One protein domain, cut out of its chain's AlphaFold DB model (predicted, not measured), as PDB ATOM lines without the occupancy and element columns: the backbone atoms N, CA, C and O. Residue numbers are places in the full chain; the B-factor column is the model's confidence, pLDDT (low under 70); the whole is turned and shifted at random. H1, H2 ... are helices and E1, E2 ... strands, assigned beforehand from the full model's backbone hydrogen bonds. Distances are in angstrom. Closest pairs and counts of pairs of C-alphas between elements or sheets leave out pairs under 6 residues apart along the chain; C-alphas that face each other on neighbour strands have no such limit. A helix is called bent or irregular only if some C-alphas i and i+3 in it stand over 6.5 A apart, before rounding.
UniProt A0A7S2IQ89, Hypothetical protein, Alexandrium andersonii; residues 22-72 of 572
ATOM      1  N   GLU A  22      63.957 -48.155  72.085       67.19
ATOM      2  CA  GLU A  22      64.802 -47.004  72.406       67.19
ATOM      3  C   GLU A  22      64.653 -46.543  73.862       67.19
ATOM      4  O   GLU A  22      65.612 -46.021  74.424       67.19
ATOM      5  N   PHE A  23      63.513 -46.798  74.516       69.75
ATOM      6  CA  PHE A  23      63.309 -46.461  75.927       69.75
ATOM      7  C   PHE A  23      63.910 -47.484  76.894       69.75
ATOM      8  O   PHE A  23      63.968 -47.235  78.096       69.75
ATOM      9  N   GLN A  24      64.449 -48.604  76.404       64.25
ATOM     10  CA  GLN A  24      65.107 -49.599  77.260       64.25
ATOM     11  C   GLN A  24      66.432 -49.098  77.855       64.25
ATOM     12  O   GLN A  24      66.850 -49.592  78.904       64.25
ATOM     13  N   ILE A  25      67.075 -48.107  77.226       66.44
ATOM     14  CA  ILE A  25      68.296 -47.464  77.742       66.44
ATOM     15  C   ILE A  25      68.006 -46.245  78.633       66.44
ATOM     16  O   ILE A  25      68.915 -45.713  79.271       66.44
ATOM     17  N   PHE A  26      66.747 -45.801  78.713       75.19
ATOM     18  CA  PHE A  26      66.360 -44.644  79.513       75.19
ATOM     19  C   PHE A  26      66.235 -45.026  80.990       75.19
ATOM     20  O   PHE A  26      65.255 -45.619  81.436       75.19
ATOM     21  N   THR A  27      67.251 -44.663  81.772       83.38
ATOM     22  CA  THR A  27      67.205 -44.748  83.237       83.38
ATOM     23  C   THR A  27      66.721 -43.427  83.841       83.38
ATOM     24  O   THR A  27      66.984 -42.372  83.259       83.38
ATOM     25  N   PRO A  28      66.098 -43.438  85.036       87.56
ATOM     26  CA  PRO A  28      65.737 -42.220  85.752       87.56
ATOM     27  C   PRO A  28      66.874 -41.196  85.889       87.56
ATOM     28  O   PRO A  28      66.655 -40.038  85.528       87.56
ATOM     29  N   PRO A  29      68.107 -41.570  86.305       87.00
ATOM     30  CA  PRO A  29      69.197 -40.600  86.386       87.00
ATOM     31  C   PRO A  29      69.598 -40.023  85.024       87.00
ATOM     32  O   PRO A  29      69.892 -38.831  84.936       87.00
ATOM     33  N   TYR A  30      69.586 -40.837  83.960       86.88
ATOM     34  CA  TYR A  30      69.878 -40.374  82.602       86.88
ATOM     35  C   TYR A  30      68.815 -39.394  82.106       86.88
ATOM     36  O   TYR A  30      69.152 -38.309  81.642       86.88
ATOM     37  N   PHE A  31      67.538 -39.745  82.255       88.69
ATOM     38  CA  PHE A  31      66.421 -38.926  81.798       88.69
ATOM     39  C   PHE A  31      66.375 -37.573  82.522       88.69
ATOM     40  O   PHE A  31      66.251 -36.522  81.898       88.69
ATOM     41  N   VAL A  32      66.560 -37.568  83.841       90.12
ATOM     42  CA  VAL A  32      66.610 -36.318  84.608       90.12
ATOM     43  C   VAL A  32      67.874 -35.510  84.296       90.12
ATOM     44  O   VAL A  32      67.824 -34.280  84.223       90.12
ATOM     45  N   GLY A  33      69.003 -36.179  84.055       88.94
ATOM     46  CA  GLY A  33      70.215 -35.544  83.540       88.94
ATOM     47  C   GLY A  33      69.994 -34.872  82.180       88.94
ATOM     48  O   GLY A  33      70.436 -33.740  81.990       88.94
ATOM     49  N   TYR A  34      69.265 -35.532  81.276       89.12
ATOM     50  CA  TYR A  34      68.842 -34.990  79.987       89.12
ATOM     51  C   TYR A  34      67.972 -33.741  80.167       89.12
ATOM     52  O   TYR A  34      68.304 -32.702  79.601       89.12
ATOM     53  N   LEU A  35      66.943 -33.786  81.022       90.81
ATOM     54  CA  LEU A  35      66.098 -32.619  81.301       90.81
ATOM     55  C   LEU A  35      66.891 -31.436  81.860       90.81
ATOM     56  O   LEU A  35      66.732 -30.313  81.390       90.81
ATOM     57  N   ASN A  36      67.779 -31.679  82.830       90.50
ATOM     58  CA  ASN A  36      68.665 -30.643  83.364       90.50
ATOM     59  C   ASN A  36      69.584 -30.065  82.271       90.50
ATOM     60  O   ASN A  36      69.813 -28.859  82.229       90.50
ATOM     61  N   GLY A  37      70.105 -30.917  81.382       88.25
ATOM     62  CA  GLY A  37      70.952 -30.506  80.264       88.25
ATOM     63  C   GLY A  37      70.211 -29.635  79.250       88.25
ATOM     64  O   GLY A  37      70.702 -28.567  78.894       88.25
ATOM     65  N   VAL A  38      69.013 -30.049  78.828       90.75
ATOM     66  CA  VAL A  38      68.178 -29.293  77.884       90.75
ATOM     67  C   VAL A  38      67.688 -27.984  78.500       90.75
ATOM     68  O   VAL A  38      67.770 -26.944  77.851       90.75
ATOM     69  N   ALA A  39      67.256 -27.999  79.764       89.94
ATOM     70  CA  ALA A  39      66.887 -26.784  80.487       89.94
ATOM     71  C   ALA A  39      68.054 -25.786  80.538       89.94
ATOM     72  O   ALA A  39      67.882 -24.624  80.175       89.94
ATOM     73  N   SER A  40      69.257 -26.255  80.891       88.00
ATOM     74  CA  SER A  40      70.467 -25.425  80.909       88.00
ATOM     75  C   SER A  40      70.816 -24.873  79.521       88.00
ATOM     76  O   SER A  40      71.121 -23.688  79.389       88.00
ATOM     77  N   LEU A  41      70.697 -25.692  78.467       88.50
ATOM     78  CA  LEU A  41      70.946 -25.268  77.086       88.50
ATOM     79  C   LEU A  41      69.983 -24.161  76.640       88.50
ATOM     80  O   LEU A  41      70.411 -23.200  76.007       88.50
ATOM     81  N   ILE A  42      68.695 -24.281  76.967       90.88
ATOM     82  CA  ILE A  42      67.681 -23.283  76.603       90.88
ATOM     83  C   ILE A  42      67.899 -21.978  77.379       90.88
ATOM     84  O   ILE A  42      67.794 -20.894  76.810       90.88
ATOM     85  N   GLN A  43      68.227 -22.071  78.668       86.69
ATOM     86  CA  GLN A  43      68.374 -20.900  79.534       86.69
ATOM     87  C   GLN A  43      69.683 -20.147  79.308       86.69
ATOM     88  O   GLN A  43      69.698 -18.920  79.258       86.69
ATOM     89  N   SER A  44      70.787 -20.885  79.210       83.88
ATOM     90  CA  SER A  44      72.145 -20.335  79.278       83.88
ATOM     91  C   SER A  44      72.978 -20.619  78.031       83.88
ATOM     92  O   SER A  44      74.042 -20.023  77.867       83.88
ATOM     93  N   GLY A  45      72.518 -21.499  77.139       85.25
ATOM     94  CA  GLY A  45      73.297 -21.929  75.987       85.25
ATOM     95  C   GLY A  45      74.458 -22.860  76.352       85.25
ATOM     96  O   GLY A  45      74.474 -23.519  77.395       85.25
ATOM     97  N   VAL A  46      75.431 -22.933  75.450       84.12
ATOM     98  CA  VAL A  46      76.714 -23.606  75.652       84.12
ATOM     99  C   VAL A  46      77.696 -22.595  76.238       84.12
ATOM    100  O   VAL A  46      77.895 -21.522  75.657       84.12
ATOM    101  N   GLY A  47      78.284 -22.933  77.385       73.62
ATOM    102  CA  GLY A  47      79.263 -22.091  78.068       73.62
ATOM    103  C   GLY A  47      80.613 -22.063  77.350       73.62
ATOM    104  O   GLY A  47      80.967 -22.983  76.620       73.62
ATOM    105  N   ASP A  48      81.403 -21.017  77.589       72.50
ATOM    106  CA  ASP A  48      82.798 -20.904  77.132       72.50
ATOM    107  C   ASP A  48      83.789 -21.689  78.016       72.50
ATOM    108  O   ASP A  48      84.996 -21.676  77.776       72.50
ATOM    109  N   HIS A  49      83.279 -22.393  79.029       74.81
ATOM    110  CA  HIS A  49      84.026 -23.290  79.901       74.81
ATOM    111  C   HIS A  49      83.645 -24.737  79.569       74.81
ATOM    112  O   HIS A  49      82.476 -25.061  79.365       74.81
ATOM    113  N   CYS A  50      84.629 -25.638  79.528       72.88
ATOM    114  CA  CYS A  50      84.393 -27.066  79.278       72.88
ATOM    115  C   CYS A  50      83.750 -27.784  80.486       72.88
ATOM    116  O   CYS A  50      83.480 -28.985  80.430       72.88
ATOM    117  N   ASP A  51      83.515 -27.064  81.585       69.44
ATOM    118  CA  ASP A  51      82.851 -27.552  82.787       69.44
ATOM    119  C   ASP A  51      81.398 -27.048  82.885       69.44
ATOM    120  O   ASP A  51      80.890 -26.334  82.027       69.44
ATOM    121  N   LYS A  52      80.689 -27.465  83.936       60.78
ATOM    122  CA  LYS A  52      79.279 -27.104  84.163       60.78
ATOM    123  C   LYS A  52      79.112 -25.802  84.961       60.78
ATOM    124  O   LYS A  52      78.094 -25.647  85.629       60.78
ATOM    125  N   SER A  53      80.113 -24.918  84.986       58.31
ATOM    126  CA  SER A  53      80.062 -23.704  85.817       58.31
ATOM    127  C   SER A  53      79.011 -22.698  85.330       58.31
ATOM    128  O   SER A  53      78.338 -22.091  86.163       58.31
ATOM    129  N   VAL A  54      78.822 -22.569  84.009       57.69
ATOM    130  CA  VAL A  54      77.800 -21.723  83.367       57.69
ATOM    131  C   VAL A  54      77.272 -22.420  82.103       57.69
ATOM    132  O   VAL A  54      78.028 -22.656  81.164       57.69
ATOM    133  N   GLY A  55      75.975 -22.747  82.055       64.06
ATOM    134  CA  GLY A  55      75.349 -23.409  80.900       64.06
ATOM    135  C   GLY A  55      75.752 -24.876  80.699       64.06
ATOM    136  O   GLY A  55      76.064 -25.595  81.653       64.06
ATOM    137  N   VAL A  56      75.687 -25.355  79.454       76.31
ATOM    138  CA  VAL A  56      76.173 -26.693  79.079       76.31
ATOM    139  C   VAL A  56      77.644 -26.606  78.681       76.31
ATOM    140  O   VAL A  56      77.972 -25.949  77.697       76.31
ATOM    141  N   GLY A  57      78.526 -27.287  79.413       73.94
ATOM    142  CA  GLY A  57      79.938 -27.409  79.044       73.94
ATOM    143  C   GLY A  57      80.141 -28.436  77.931       73.94
ATOM    144  O   GLY A  57      79.746 -29.596  78.078       73.94
ATOM    145  N   LEU A  58      80.761 -28.023  76.823       76.94
ATOM    146  CA  LEU A  58      81.172 -28.905  75.729       76.94
ATOM    147  C   LEU A  58      82.691 -28.856  75.577       76.94
ATOM    148  O   LEU A  58      83.265 -27.788  75.407       76.94
ATOM    149  N   SER A  59      83.332 -30.024  75.606       81.06
ATOM    150  CA  SER A  59      84.759 -30.177  75.313       81.06
ATOM    151  C   SER A  59      84.920 -30.790  73.929       81.06
ATOM    152  O   SER A  59      84.406 -31.877  73.655       81.06
ATOM    153  N   VAL A  60      85.603 -30.076  73.034       81.06
ATOM    154  CA  VAL A  60      85.856 -30.535  71.665       81.06
ATOM    155  C   VAL A  60      87.357 -30.576  71.419       81.06
ATOM    156  O   VAL A  60      88.070 -29.597  71.621       81.06
ATOM    157  N   GLY A  61      87.848 -31.717  70.945       83.31
ATOM    158  CA  GLY A  61      89.216 -31.841  70.458       83.31
ATOM    159  C   GLY A  61      89.324 -31.302  69.036       83.31
ATOM    160  O   GLY A  61      88.629 -31.773  68.139       83.31
ATOM    161  N   VAL A  62      90.226 -30.353  68.802       83.38
ATOM    162  CA  VAL A  62      90.570 -29.891  67.453       83.38
ATOM    163  C   VAL A  62      92.030 -30.203  67.178       83.38
ATOM    164  O   VAL A  62      92.914 -29.831  67.948       83.38
ATOM    165  N   SER A  63      92.287 -30.874  66.058       84.69
ATOM    166  CA  SER A  63      93.644 -31.112  65.574       84.69
ATOM    167  C   SER A  63      94.081 -29.973  64.659       84.69
ATOM    168  O   SER A  63      93.391 -29.620  63.704       84.69
ATOM    169  N   THR A  64      95.236 -29.374  64.936       82.62
ATOM    170  CA  THR A  64      95.870 -28.396  64.044       82.62
ATOM    171  C   THR A  64      97.338 -28.772  63.884       82.62
ATOM    172  O   THR A  64      98.086 -28.810  64.859       82.62
ATOM    173  N   GLY A  65      97.752 -29.119  62.661       81.94
ATOM    174  CA  GLY A  65      99.120 -29.578  62.382       81.94
ATOM    175  C   GLY A  65      99.510 -30.881  63.097       81.94
ATOM    176  O   GLY A  65     100.673 -31.054  63.447       81.94
ATOM    177  N   GLY A  66      98.548 -31.772  63.374       84.44
ATOM    178  CA  GLY A  66      98.786 -33.048  64.064       84.44
ATOM    179  C   GLY A  66      98.834 -32.963  65.595       84.44
ATOM    180  O   GLY A  66      99.011 -33.987  66.249       84.44
ATOM    181  N   ARG A  67      98.652 -31.771  66.181       81.31
ATOM    182  CA  ARG A  67      98.497 -31.585  67.630       81.31
ATOM    183  C   ARG A  67      97.031 -31.385  67.985       81.31
ATOM    184  O   ARG A  67      96.378 -30.512  67.418       81.31
ATOM    185  N   TRP A  68      96.551 -32.167  68.944       86.06
ATOM    186  CA  TRP A  68      95.222 -32.011  69.522       86.06
ATOM    187  C   TRP A  68      95.237 -30.922  70.589       86.06
ATOM    188  O   TRP A  68      96.091 -30.929  71.476       86.06
ATOM    189  N   ARG A  69      94.287 -29.996  70.495       85.31
ATOM    190  CA  ARG A  69      93.967 -29.029  71.546       85.31
ATOM    191  C   ARG A  69      92.501 -29.158  71.924       85.31
ATOM    192  O   ARG A  69      91.659 -29.385  71.057       85.31
ATOM    193  N   GLU A  70      92.219 -28.995  73.202       84.44
ATOM    194  CA  GLU A  70      90.859 -28.864  73.708       84.44
ATOM    195  C   GLU A  70      90.349 -27.442  73.443       84.44
ATOM    196  O   GLU A  70      91.089 -26.468  73.604       84.44
ATOM    197  N   ILE A  71      89.100 -27.327  72.997       82.94
ATOM    198  CA  ILE A  71      88.369 -26.067  72.888       82.94
ATOM    199  C   ILE A  71      87.003 -26.204  73.566       82.94
ATOM    200  O   ILE A  71      86.390 -27.271  73.524       82.94
ATOM    201  N   CYS A  72      86.526 -25.097  74.131       83.38
ATOM    202  CA  CYS A  72      85.236 -24.996  74.810       83.38
ATOM    203  C   CYS A  72      84.342 -24.024  74.017       83.38
ATOM    204  O   CYS A  72      84.413 -22.812  74.229       83.38
TER     205      CYS A  72
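What this domain is: This is residues 22 to 72 of the 572 residues of the protein "Hypothetical protein" of Alexandrium andersonii (UniProt A0A7S2IQ89). A helix, H2, and a two-stranded hairpin, E1 and E2, make the two arms of an open V, with the looped stretch of residues 45 to 59 between them. The short H1 lies beyond the far end of H2, and residues 27 to 33, of which 28 to 33 belong to H2, stick out free. The printed part has 51 residues, with two named helices and two named strands in the order H1, H2, E1, E2; the sheet E1 - E2 is antiparallel and the class is mixed, helices and strands. The whole is only just loose, close to extended, with a radius of gyration of the C-alphas of 14.4 A, and flat, spanning 42 by 26 by 14 A.

Where its parts are: H1, residues 22 to 25, begins at C-alpha 22 (64.802, -47.004, 72.406) and is 6.4 A long; it is neither bent nor irregular, but only just. H2, residues 28 to 44, is 23.7 A long and ends at C-alpha 44 (72.145, -20.335, 79.278). E1, residues 60 to 64, is 12.8 A long. E2, residues 67 to 71, is 12.7 A long and ends at C-alpha 71 (88.369, -26.067, 72.888).

How they stand to each other: H1 and H2 are apart, joined by a tight link. H1 is apart from E1 and E2, and H2 is apart from E2. E1 and E2 are antiparallel, a hairpin with 144 degrees between their directions; C-alphas 63 and 68 face each other at 4.3 A. N 62 and O 69, 2.8 A, and N 71 and O 60, 2.8 A, are within hydrogen-bond range. In H2 every O i to N i+4 pair is within range; H1 is too short for such a pair, and its 1 pair of O i and N i+3 is not within range.

The domain as a whole: The C-alphas farthest apart are those of Pro 28 and Gly 65, 42.7 A. The printed part has no cut. The link from H2 to E1, 15 residues, is long; that from E1 to E2 is tight. The mean pLDDT of the printed part is 80.4, and residues 22 to 25 and 51 to 55 are under 70.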